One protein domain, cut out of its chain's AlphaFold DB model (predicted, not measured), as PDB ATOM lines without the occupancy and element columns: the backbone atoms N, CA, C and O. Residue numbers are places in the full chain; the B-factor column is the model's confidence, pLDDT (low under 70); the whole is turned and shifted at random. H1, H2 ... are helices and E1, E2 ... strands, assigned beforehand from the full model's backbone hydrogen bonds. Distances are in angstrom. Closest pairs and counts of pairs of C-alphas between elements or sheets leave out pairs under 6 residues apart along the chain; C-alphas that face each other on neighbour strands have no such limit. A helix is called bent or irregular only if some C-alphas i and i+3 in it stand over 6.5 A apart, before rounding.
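This is residues 2 to 79 of the 478 residues of an uncharacterized protein of viral metagenome (UniProt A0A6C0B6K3). A compact head of loops, two short helices and a small strand hairpin, E1 with E2, ends in one long helix, H3; residues 68 to 79 stick out as an arm that makes the length. The 78 printed residues hold H1, H2, E1, E2 and H3 in that order, mostly helix, with under half in named elements. The whole is loose, radius of gyration of the C-alphas 15.5 A, spanning 54 by 26 by 21 A.

Residues 2 to 24 hold no named element. H1, residues 25 to 30, begins at C-alpha (-43.687, 35.339, -14.260) and is irregular: C-alphas 26 and 29 are 7.9 A apart. H2 is residues 35 to 39, E1 41 to 43, E2 50 to 52. H3, residues 61 to 77, measures 24.6 A and ends at C-alpha (-38.012, 6.272, -39.309).

E1 and E2 form an antiparallel hairpin; N 42 and O 51 are 2.8 A apart, within hydrogen-bond range. The closest C-alphas of H2 and E2, Met 37 and Tyr 52, are 5.7 A apart. H3 is apart from H1, H2 and E1. Every O i to N i+4 pair is within range in H2 and H3; H1 has 0 of 2, and 1 of 3 O i to N i+3 pairs.

The farthest C-alphas, Pro 19 and Val 79, are 54.2 A apart. The printed part has no cut and no long link; pLDDT is under 70 at residues 75 to 79.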
ATOM      1  N   LYS A   2     -49.068  46.723 -13.057       86.31
ATOM      2  CA  LYS A   2     -49.625  45.656 -13.918       86.31
ATOM      3  C   LYS A   2     -48.608  45.246 -14.987       86.31
ATOM      4  O   LYS A   2     -47.791  46.059 -15.404       86.31
ATOM      5  N   CYS A   3     -48.645  43.984 -15.403       89.56
ATOM      6  CA  CYS A   3     -47.806  43.470 -16.484       89.56
ATOM      7  C   CYS A   3     -48.162  44.140 -17.821       89.56
ATOM      8  O   CYS A   3     -49.332  44.179 -18.188       89.56
ATOM      9  N   LEU A   4     -47.148  44.594 -18.566       88.56
ATOM     10  CA  LEU A   4     -47.337  45.310 -19.839       88.56
ATOM     11  C   LEU A   4     -47.686  44.411 -21.043       88.56
ATOM     12  O   LEU A   4     -47.946  44.907 -22.132       88.56
ATOM     13  N   ALA A   5     -47.675  43.085 -20.882       89.00
ATOM     14  CA  ALA A   5     -47.955  42.151 -21.974       89.00
ATOM     15  C   ALA A   5     -49.456  41.988 -22.240       89.00
ATOM     16  O   ALA A   5     -50.298  42.272 -21.384       89.00
ATOM     17  N   LYS A   6     -49.780  41.422 -23.404       88.00
ATOM     18  CA  LYS A   6     -51.133  40.986 -23.761       88.00
ATOM     19  C   LYS A   6     -51.323  39.495 -23.476       88.00
ATOM     20  O   LYS A   6     -50.388  38.703 -23.578       88.00
ATOM     21  N   ASP A   7     -52.533  39.106 -23.101       86.00
ATOM     22  CA  ASP A   7     -52.944  37.712 -23.000       86.00
ATOM     23  C   ASP A   7     -53.250  37.112 -24.386       86.00
ATOM     24  O   ASP A   7     -53.201  37.782 -25.416       86.00
ATOM     25  N   ARG A   8     -53.572  35.814 -24.419       83.44
ATOM     26  CA  ARG A   8     -53.880  35.076 -25.658       83.44
ATOM     27  C   ARG A   8     -55.087  35.611 -26.442       83.44
ATOM     28  O   ARG A   8     -55.232  35.266 -27.609       83.44
ATOM     29  N   ASN A   9     -55.940  36.408 -25.801       83.81
ATOM     30  CA  ASN A   9     -57.118  37.034 -26.395       83.81
ATOM     31  C   ASN A   9     -56.839  38.502 -26.764       83.81
ATOM     32  O   ASN A   9     -57.779  39.254 -27.002       83.81
ATOM     33  N   ASN A  10     -55.562  38.906 -26.802       83.12
ATOM     34  CA  ASN A  10     -55.100  40.258 -27.111       83.12
ATOM     35  C   ASN A  10     -55.523  41.326 -26.080       83.12
ATOM     36  O   ASN A  10     -55.424  42.520 -26.360       83.12
ATOM     37  N   ASN A  11     -55.959  40.920 -24.881       85.88
ATOM     38  CA  ASN A  11     -56.300  41.837 -23.788       85.88
ATOM     39  C   ASN A  11     -55.090  42.087 -22.886       85.88
ATOM     40  O   ASN A  11     -54.187  41.259 -22.815       85.88
ATOM     41  N   GLY A  12     -55.076  43.191 -22.137       87.25
ATOM     42  CA  GLY A  12     -54.017  43.451 -21.154       87.25
ATOM     43  C   GLY A  12     -53.876  42.311 -20.136       87.25
ATOM     44  O   GLY A  12     -54.870  41.778 -19.631       87.25
ATOM     45  N   CYS A  13     -52.640  41.918 -19.827       89.00
ATOM     46  CA  CYS A  13     -52.371  40.844 -18.877       89.00
ATOM     47  C   CYS A  13     -52.958  41.179 -17.496       89.00
ATOM     48  O   CYS A  13     -52.737  42.252 -16.939       89.00
ATOM     49  N   ARG A  14     -53.684  40.221 -16.910       88.00
ATOM     50  CA  ARG A  14     -54.346  40.385 -15.604       88.00
ATOM     51  C   ARG A  14     -53.392  40.292 -14.405       88.00
ATOM     52  O   ARG A  14     -53.797  40.600 -13.292       88.00
ATOM     53  N   ASN A  15     -52.146  39.869 -14.625       89.56
ATOM     54  CA  ASN A  15     -51.170  39.624 -13.562       89.56
ATOM     55  C   ASN A  15     -50.313  40.861 -13.255       89.56
ATOM     56  O   ASN A  15     -50.097  41.725 -14.109       89.56
ATOM     57  N   TYR A  16     -49.746  40.893 -12.048       88.56
ATOM     58  CA  TYR A  16     -48.779  41.907 -11.627       88.56
ATOM     59  C   TYR A  16     -47.365  41.599 -12.135       88.56
ATOM     60  O   TYR A  16     -47.002  40.436 -12.358       88.56
ATOM     61  N   ASN A  17     -46.580  42.652 -12.357       87.81
ATOM     62  CA  ASN A  17     -45.181  42.528 -12.747       87.81
ATOM     63  C   ASN A  17     -44.318  41.977 -11.594       87.81
ATOM     64  O   ASN A  17     -44.709  42.053 -10.431       87.81
ATOM     65  N   GLN A  18     -43.179  41.364 -11.918       90.25
ATOM     66  CA  GLN A  18     -42.184  40.971 -10.910       90.25
ATOM     67  C   GLN A  18     -41.369  42.202 -10.454       90.25
ATOM     68  O   GLN A  18     -41.338  43.181 -11.199       90.25
ATOM     69  N   PRO A  19     -40.716  42.179  -9.272       83.31
ATOM     70  CA  PRO A  19     -39.990  43.337  -8.729       83.31
ATOM     71  C   PRO A  19     -38.974  43.951  -9.707       83.31
ATOM     72  O   PRO A  19     -38.979  45.163  -9.897       83.31
ATOM     73  N   ASP A  20     -38.221  43.106 -10.417       84.62
ATOM     74  CA  ASP A  20     -37.141  43.523 -11.328       84.62
ATOM     75  C   ASP A  20     -37.523  43.417 -12.818       84.62
ATOM     76  O   ASP A  20     -36.668  43.368 -13.700       84.62
ATOM     77  N   SER A  21     -38.820  43.326 -13.137       87.88
ATOM     78  CA  SER A  21     -39.296  43.157 -14.514       87.88
ATOM     79  C   SER A  21     -40.562  43.962 -14.774       87.88
ATOM     80  O   SER A  21     -41.426  44.138 -13.918       87.88
ATOM     81  N   ARG A  22     -40.739  44.403 -16.018       88.88
ATOM     82  CA  ARG A  22     -41.983  45.037 -16.485       88.88
ATOM     83  C   ARG A  22     -43.106  44.014 -16.753       88.88
ATOM     84  O   ARG A  22     -44.238  44.379 -17.080       88.88
ATOM     85  N   PHE A  23     -42.823  42.722 -16.580       90.50
ATOM     86  CA  PHE A  23     -43.703  41.608 -16.922       90.50
ATOM     87  C   PHE A  23     -43.946  40.655 -15.744       90.50
ATOM     88  O   PHE A  23     -43.199  40.620 -14.770       90.50
ATOM     89  N   CYS A  24     -45.026  39.868 -15.808       90.06
ATOM     90  CA  CYS A  24     -45.308  38.821 -14.821       90.06
ATOM     91  C   CYS A  24     -44.434  37.578 -15.065       90.06
ATOM     92  O   CYS A  24     -43.791  37.462 -16.111       90.06
ATOM     93  N   LYS A  25     -44.454  36.599 -14.149       88.31
ATOM     94  CA  LYS A  25     -43.687  35.339 -14.260       88.31
ATOM     95  C   LYS A  25     -43.844  34.623 -15.615       88.31
ATOM     96  O   LYS A  25     -42.903  34.013 -16.107       88.31
ATOM     97  N   ASN A  26     -45.013  34.733 -16.248       85.19
ATOM     98  CA  ASN A  26     -45.308  34.056 -17.515       85.19
ATOM     99  C   ASN A  26     -44.876  34.835 -18.763       85.19
ATOM    100  O   ASN A  26     -44.875  34.251 -19.841       85.19
ATOM    101  N   HIS A  27     -44.519  36.115 -18.631       89.38
ATOM    102  CA  HIS A  27     -44.159  37.015 -19.734       89.38
ATOM    103  C   HIS A  27     -42.702  37.497 -19.655       89.38
ATOM    104  O   HIS A  27     -42.322  38.436 -20.341       89.38
ATOM    105  N   GLN A  28     -41.863  36.827 -18.857       89.38
ATOM    106  CA  GLN A  28     -40.442  37.173 -18.712       89.38
ATOM    107  C   GLN A  28     -39.665  37.137 -20.039       89.38
ATOM    108  O   GLN A  28     -38.718  37.888 -20.220       89.38
ATOM    109  N   TYR A  29     -40.106  36.327 -21.007       86.56
ATOM    110  CA  TYR A  29     -39.502  36.242 -22.344       86.56
ATOM    111  C   TYR A  29     -39.726  37.487 -23.224       86.56
ATOM    112  O   TYR A  29     -39.240  37.522 -24.350       86.56
ATOM    113  N   MET A  30     -40.491  38.474 -22.747       89.31
ATOM    114  CA  MET A  30     -40.755  39.743 -23.433       89.31
ATOM    115  C   MET A  30     -39.959  40.913 -22.839       89.31
ATOM    116  O   MET A  30     -40.164  42.044 -23.268       89.31
ATOM    117  N   ASN A  31     -39.090  40.681 -21.843       87.06
ATOM    118  CA  ASN A  31     -38.343  41.757 -21.171       87.06
ATOM    119  C   ASN A  31     -37.564  42.644 -22.160       87.06
ATOM    120  O   ASN A  31     -37.557  43.866 -21.992       87.06
ATOM    121  N   ASP A  32     -37.028  42.033 -23.219       86.44
ATOM    122  CA  ASP A  32     -36.225  42.690 -24.255       86.44
ATOM    123  C   ASP A  32     -37.065  43.311 -25.386       86.44
ATOM    124  O   ASP A  32     -36.519  43.813 -26.367       86.44
ATOM    125  N   TYR A  33     -38.399  43.265 -25.300       90.75
ATOM    126  CA  TYR A  33     -39.263  43.848 -26.326       90.75
ATOM    127  C   TYR A  33     -39.375  45.363 -26.134       90.75
ATOM    128  O   TYR A  33     -39.597  45.867 -25.025       90.75
ATOM    129  N   THR A  34     -39.271  46.090 -27.245       89.06
ATOM    130  CA  THR A  34     -39.618  47.512 -27.301       89.06
ATOM    131  C   THR A  34     -41.133  47.691 -27.171       89.06
ATOM    132  O   THR A  34     -41.909  46.759 -27.391       89.06
ATOM    133  N   GLU A  35     -41.584  48.902 -26.848       85.06
ATOM    134  CA  GLU A  35     -43.021  49.211 -26.769       85.06
ATOM    135  C   GLU A  35     -43.740  48.931 -28.099       85.06
ATOM    136  O   GLU A  35     -44.795  48.295 -28.114       85.06
ATOM    137  N   THR A  36     -43.099  49.256 -29.225       86.19
ATOM    138  CA  THR A  36     -43.598  48.947 -30.574       86.19
ATOM    139  C   THR A  36     -43.730  47.441 -30.832       86.19
ATOM    140  O   THR A  36     -44.723  46.989 -31.405       86.19
ATOM    141  N   MET A  37     -42.775  46.628 -30.363       87.69
ATOM    142  CA  MET A  37     -42.840  45.166 -30.486       87.69
ATOM    143  C   MET A  37     -43.961  44.566 -29.630       87.69
ATOM    144  O   MET A  37     -44.576  43.583 -30.044       87.69
ATOM    145  N   LEU A  38     -44.254  45.151 -28.461       86.56
ATOM    146  CA  LEU A  38     -45.340  44.716 -27.572       86.56
ATOM    147  C   LEU A  38     -46.722  44.974 -28.181       86.56
ATOM    148  O   LEU A  38     -47.607  44.111 -28.100       86.56
ATOM    149  N   GLU A  39     -46.903  46.120 -28.838       84.75
ATOM    150  CA  GLU A  39     -48.138  46.450 -29.552       84.75
ATOM    151  C   GLU A  39     -48.418  45.471 -30.693       84.75
ATOM    152  O   GLU A  39     -49.557  45.012 -30.837       84.75
ATOM    153  N   GLN A  40     -47.370  45.085 -31.427       87.12
ATOM    154  CA  GLN A  40     -47.425  44.209 -32.602       87.12
ATOM    155  C   GLN A  40     -47.307  42.709 -32.278       87.12
ATOM    156  O   GLN A  40     -47.095  41.881 -33.171       87.12
ATOM    157  N   THR A  41     -47.453  42.320 -31.009       89.94
ATOM    158  CA  THR A  41     -47.450  40.902 -30.631       89.94
ATOM    159  C   THR A  41     -48.623  40.139 -31.254       89.94
ATOM    160  O   THR A  41     -49.761  40.605 -31.298       89.94
ATOM    161  N   ARG A  42     -48.353  38.917 -31.722       89.12
ATOM    162  CA  ARG A  42     -49.323  37.994 -32.326       89.12
ATOM    163  C   ARG A  42     -49.223  36.614 -31.685       89.12
ATOM    164  O   ARG A  42     -48.188  36.228 -31.144       89.12
ATOM    165  N   LEU A  43     -50.306  35.848 -31.754       90.75
ATOM    166  CA  LEU A  43     -50.359  34.505 -31.185       90.75
ATOM    167  C   LEU A  43     -49.522  33.522 -32.021       90.75
ATOM    168  O   LEU A  43     -49.790  33.315 -33.204       90.75
ATOM    169  N   CYS A  44     -48.555  32.847 -31.403       90.50
ATOM    170  CA  CYS A  44     -47.849  31.739 -32.045       90.50
ATOM    171  C   CYS A  44     -48.814  30.563 -32.289       90.50
ATOM    172  O   CYS A  44     -49.398  30.027 -31.343       90.50
ATOM    173  N   SER A  45     -48.909  30.075 -33.530       88.56
ATOM    174  CA  SER A  45     -49.815  28.980 -33.907       88.56
ATOM    175  C   SER A  45     -49.516  27.660 -33.185       88.56
ATOM    176  O   SER A  45     -50.452  26.904 -32.928       88.56
ATOM    177  N   GLY A  46     -48.255  27.423 -32.799       86.69
ATOM    178  CA  GLY A  46     -47.809  26.257 -32.029       86.69
ATOM    179  C   GLY A  46     -48.151  26.337 -30.536       86.69
ATOM    180  O   GLY A  46     -49.070  25.676 -30.070       86.69
ATOM    181  N   CYS A  47     -47.413  27.147 -29.766       88.12
ATOM    182  CA  CYS A  47     -47.547  27.192 -28.301       88.12
ATOM    183  C   CYS A  47     -48.657  28.112 -27.761       88.12
ATOM    184  O   CYS A  47     -48.850  28.163 -26.547       88.12
ATOM    185  N   LYS A  48     -49.362  28.852 -28.628       87.81
ATOM    186  CA  LYS A  48     -50.462  29.766 -28.266       87.81
ATOM    187  C   LYS A  48     -50.086  30.851 -27.240       87.81
ATOM    188  O   LYS A  48     -50.937  31.326 -26.496       87.81
ATOM    189  N   LYS A  49     -48.811  31.249 -27.200       88.50
ATOM    190  CA  LYS A  49     -48.321  32.427 -26.466       88.50
ATOM    191  C   LYS A  49     -48.150  33.609 -27.425       88.50
ATOM    192  O   LYS A  49     -47.961  33.396 -28.625       88.50
ATOM    193  N   MET A  50     -48.234  34.829 -26.899       89.06
ATOM    194  CA  MET A  50     -48.042  36.062 -27.669       89.06
ATOM    195  C   MET A  50     -46.549  36.272 -27.942       89.06
ATOM    196  O   MET A  50     -45.748  36.177 -27.029       89.06
ATOM    197  N   TYR A  51     -46.153  36.538 -29.178       89.94
ATOM    198  CA  TYR A  51     -44.769  36.848 -29.546       89.94
ATOM    199  C   TYR A  51     -44.758  37.996 -30.538       89.94
ATOM    200  O   TYR A  51     -45.698  38.149 -31.317       89.94
ATOM    201  N   TYR A  52     -43.682  38.771 -30.557       90.69
ATOM    202  CA  TYR A  52     -43.404  39.588 -31.725       90.69
ATOM    203  C   TYR A  52     -42.932  38.644 -32.837       90.69
ATOM    204  O   TYR A  52     -41.929  37.948 -32.685       90.69
ATOM    205  N   LEU A  53     -43.725  38.536 -33.902       88.75
ATOM    206  CA  LEU A  53     -43.448  37.675 -35.050       88.75
ATOM    207  C   LEU A  53     -43.301  38.566 -36.277       88.75
ATOM    208  O   LEU A  53     -44.161  39.418 -36.503       88.75
ATOM    209  N   GLU A  54     -42.275  38.338 -37.090       85.00
ATOM    210  CA  GLU A  54     -42.095  39.050 -38.357       85.00
ATOM    211  C   GLU A  54     -43.243  38.753 -39.347       85.00
ATOM    212  O   GLU A  54     -43.902  37.704 -39.255       85.00
ATOM    213  N   PRO A  55     -43.547  39.663 -40.290       81.62
ATOM    214  CA  PRO A  55     -44.531  39.412 -41.342       81.62
ATOM    215  C   PRO A  55     -44.260  38.081 -42.068       81.62
ATOM    216  O   PRO A  55     -43.131  37.777 -42.425       81.62
ATOM    217  N   GLY A  56     -45.294  37.253 -42.253       81.25
ATOM    218  CA  GLY A  56     -45.167  35.913 -42.854       81.25
ATOM    219  C   GLY A  56     -44.796  34.778 -41.884       81.25
ATOM    220  O   GLY A  56     -45.055  33.617 -42.195       81.25
ATOM    221  N   ILE A  57     -44.294  35.079 -40.681       86.56
ATOM    222  CA  ILE A  57     -44.001  34.075 -39.648       86.56
ATOM    223  C   ILE A  57     -45.193  33.932 -38.693       86.56
ATOM    224  O   ILE A  57     -45.679  34.905 -38.118       86.56
ATOM    225  N   ASN A  58     -45.666  32.696 -38.497       88.94
ATOM    226  CA  ASN A  58     -46.817  32.384 -37.636       88.94
ATOM    227  C   ASN A  58     -46.464  31.521 -36.405       88.94
ATOM    228  O   ASN A  58     -47.358  31.115 -35.658       88.94
ATOM    229  N   GLN A  59     -45.181  31.219 -36.181       89.94
ATOM    230  CA  GLN A  59     -44.677  30.395 -35.075       89.94
ATOM    231  C   GLN A  59     -43.457  31.048 -34.423       89.94
ATOM    232  O   GLN A  59     -42.638  31.642 -35.112       89.94
ATOM    233  N   CYS A  60     -43.295  30.893 -33.105       88.50
ATOM    234  CA  CYS A  60     -42.054  31.288 -32.440       88.50
ATOM    235  C   CYS A  60     -40.898  30.349 -32.827       88.50
ATOM    236  O   CYS A  60     -41.126  29.186 -33.179       88.50
ATOM    237  N   SER A  61     -39.659  30.828 -32.699       84.44
ATOM    238  CA  SER A  61     -38.431  30.093 -33.045       84.44
ATOM    239  C   SER A  61     -38.368  28.690 -32.426       84.44
ATOM    240  O   SER A  61     -38.013  27.726 -33.100       84.44
ATOM    241  N   THR A  62     -38.809  28.534 -31.174       85.25
ATOM    242  CA  THR A  62     -38.861  27.234 -30.488       85.25
ATOM    243  C   THR A  62     -39.866  26.268 -31.124       85.25
ATOM    244  O   THR A  62     -39.581  25.078 -31.263       85.25
ATOM    245  N   CYS A  63     -41.051  26.753 -31.513       88.00
ATOM    246  CA  CYS A  63     -42.056  25.923 -32.186       88.00
ATOM    247  C   CYS A  63     -41.611  25.560 -33.606       88.00
ATOM    248  O   CYS A  63     -41.786  24.414 -34.021       88.00
ATOM    249  N   HIS A  64     -40.982  26.504 -34.308       86.00
ATOM    250  CA  HIS A  64     -40.420  26.283 -35.635       86.00
ATOM    251  C   HIS A  64     -39.302  25.224 -35.608       86.00
ATOM    252  O   HIS A  64     -39.350  24.253 -36.364       86.00
ATOM    253  N   GLY A  65     -38.353  25.347 -34.669       84.12
ATOM    254  CA  GLY A  65     -37.276  24.374 -34.460       84.12
ATOM    255  C   GLY A  65     -37.802  22.982 -34.107       84.12
ATOM    256  O   GLY A  65     -37.405  21.997 -34.724       84.12
ATOM    257  N   ARG A  66     -38.796  22.892 -33.209       84.75
ATOM    258  CA  ARG A  66     -39.462  21.618 -32.880       84.75
ATOM    259  C   ARG A  66     -40.107  20.965 -34.108       84.75
ATOM    260  O   ARG A  66     -40.023  19.749 -34.268       84.75
ATOM    261  N   GLY A  67     -40.738  21.756 -34.979       82.25
ATOM    262  CA  GLY A  67     -41.307  21.273 -36.238       82.25
ATOM    263  C   GLY A  67     -40.251  20.694 -37.183       82.25
ATOM    264  O   GLY A  67     -40.494  19.656 -37.797       82.25
ATOM    265  N   ALA A  68     -39.074  21.319 -37.272       80.94
ATOM    266  CA  ALA A  68     -37.955  20.812 -38.067       80.94
ATOM    267  C   ALA A  68     -37.422  19.477 -37.522       80.94
ATOM    268  O   ALA A  68     -37.379  18.498 -38.267       80.94
ATOM    269  N   THR A  69     -37.147  19.398 -36.217       82.38
ATOM    270  CA  THR A  69     -36.652  18.169 -35.572       82.38
ATOM    271  C   THR A  69     -37.644  17.009 -35.690       82.38
ATOM    272  O   THR A  69     -37.245  15.868 -35.910       82.38
ATOM    273  N   ASN A  70     -38.952  17.268 -35.581       80.69
ATOM    274  CA  ASN A  70     -39.966  16.221 -35.746       80.69
ATOM    275  C   ASN A  70     -40.035  15.690 -37.186       80.69
ATOM    276  O   ASN A  70     -40.207  14.486 -37.377       80.69
ATOM    277  N   ARG A  71     -39.858  16.554 -38.197       77.94
ATOM    278  CA  ARG A  71     -39.765  16.129 -39.605       77.94
ATOM    279  C   ARG A  71     -38.503  15.306 -39.869       77.94
ATOM    280  O   ARG A  71     -38.577  14.319 -40.593       77.94
ATOM    281  N   GLU A  72     -37.370  15.666 -39.268       75.94
ATOM    282  CA  GLU A  72     -36.137  14.863 -39.318       75.94
ATOM    283  C   GLU A  72     -36.320  13.488 -38.675       75.94
ATOM    284  O   GLU A  72     -35.993  12.478 -39.296       75.94
ATOM    285  N   LYS A  73     -36.927  13.423 -37.485       76.62
ATOM    286  CA  LYS A  73     -37.249  12.149 -36.823       76.62
ATOM    287  C   LYS A  73     -38.180  11.272 -37.667       76.62
ATOM    288  O   LYS A  73     -37.953  10.068 -37.747       76.62
ATOM    289  N   GLN A  74     -39.183  11.857 -38.328       70.69
ATOM    290  CA  GLN A  74     -40.060  11.132 -39.261       70.69
ATOM    291  C   GLN A  74     -39.310  10.624 -40.499       70.69
ATOM    292  O   GLN A  74     -39.520   9.487 -40.913       70.69
ATOM    293  N   ARG A  75     -38.406  11.423 -41.079       67.62
ATOM    294  CA  ARG A  75     -37.566  10.982 -42.207       67.62
ATOM    295  C   ARG A  75     -36.620   9.847 -41.815       67.62
ATOM    296  O   ARG A  75     -36.425   8.941 -42.610       67.62
ATOM    297  N   ALA A  76     -36.083   9.872 -40.596       64.81
ATOM    298  CA  ALA A  76     -35.189   8.834 -40.084       64.81
ATOM    299  C   ALA A  76     -35.892   7.491 -39.789       64.81
ATOM    300  O   ALA A  76     -35.224   6.467 -39.706       64.81
ATOM    301  N   THR A  77     -37.222   7.479 -39.632       63.16
ATOM    302  CA  THR A  77     -38.012   6.272 -39.309       63.16
ATOM    303  C   THR A  77     -38.791   5.695 -40.497       63.16
ATOM    304  O   THR A  77     -39.298   4.578 -40.405       63.16
ATOM    305  N   ALA A  78     -38.879   6.405 -41.626       61.94
ATOM    306  CA  ALA A  78     -39.594   5.939 -42.813       61.94
ATOM    307  C   ALA A  78     -38.733   4.979 -43.659       61.94
ATOM    308  O   ALA A  78     -37.814   5.401 -44.359       61.94
ATOM    309  N   VAL A  79     -39.061   3.684 -43.649       63.81
ATOM    310  CA  VAL A  79     -38.472   2.692 -44.564       63.81
ATOM    311  C   VAL A  79     -39.100   2.865 -45.951       63.81
ATOM    312  O   VAL A  79     -40.139   2.287 -46.263       63.81
TER     313      VAL A  79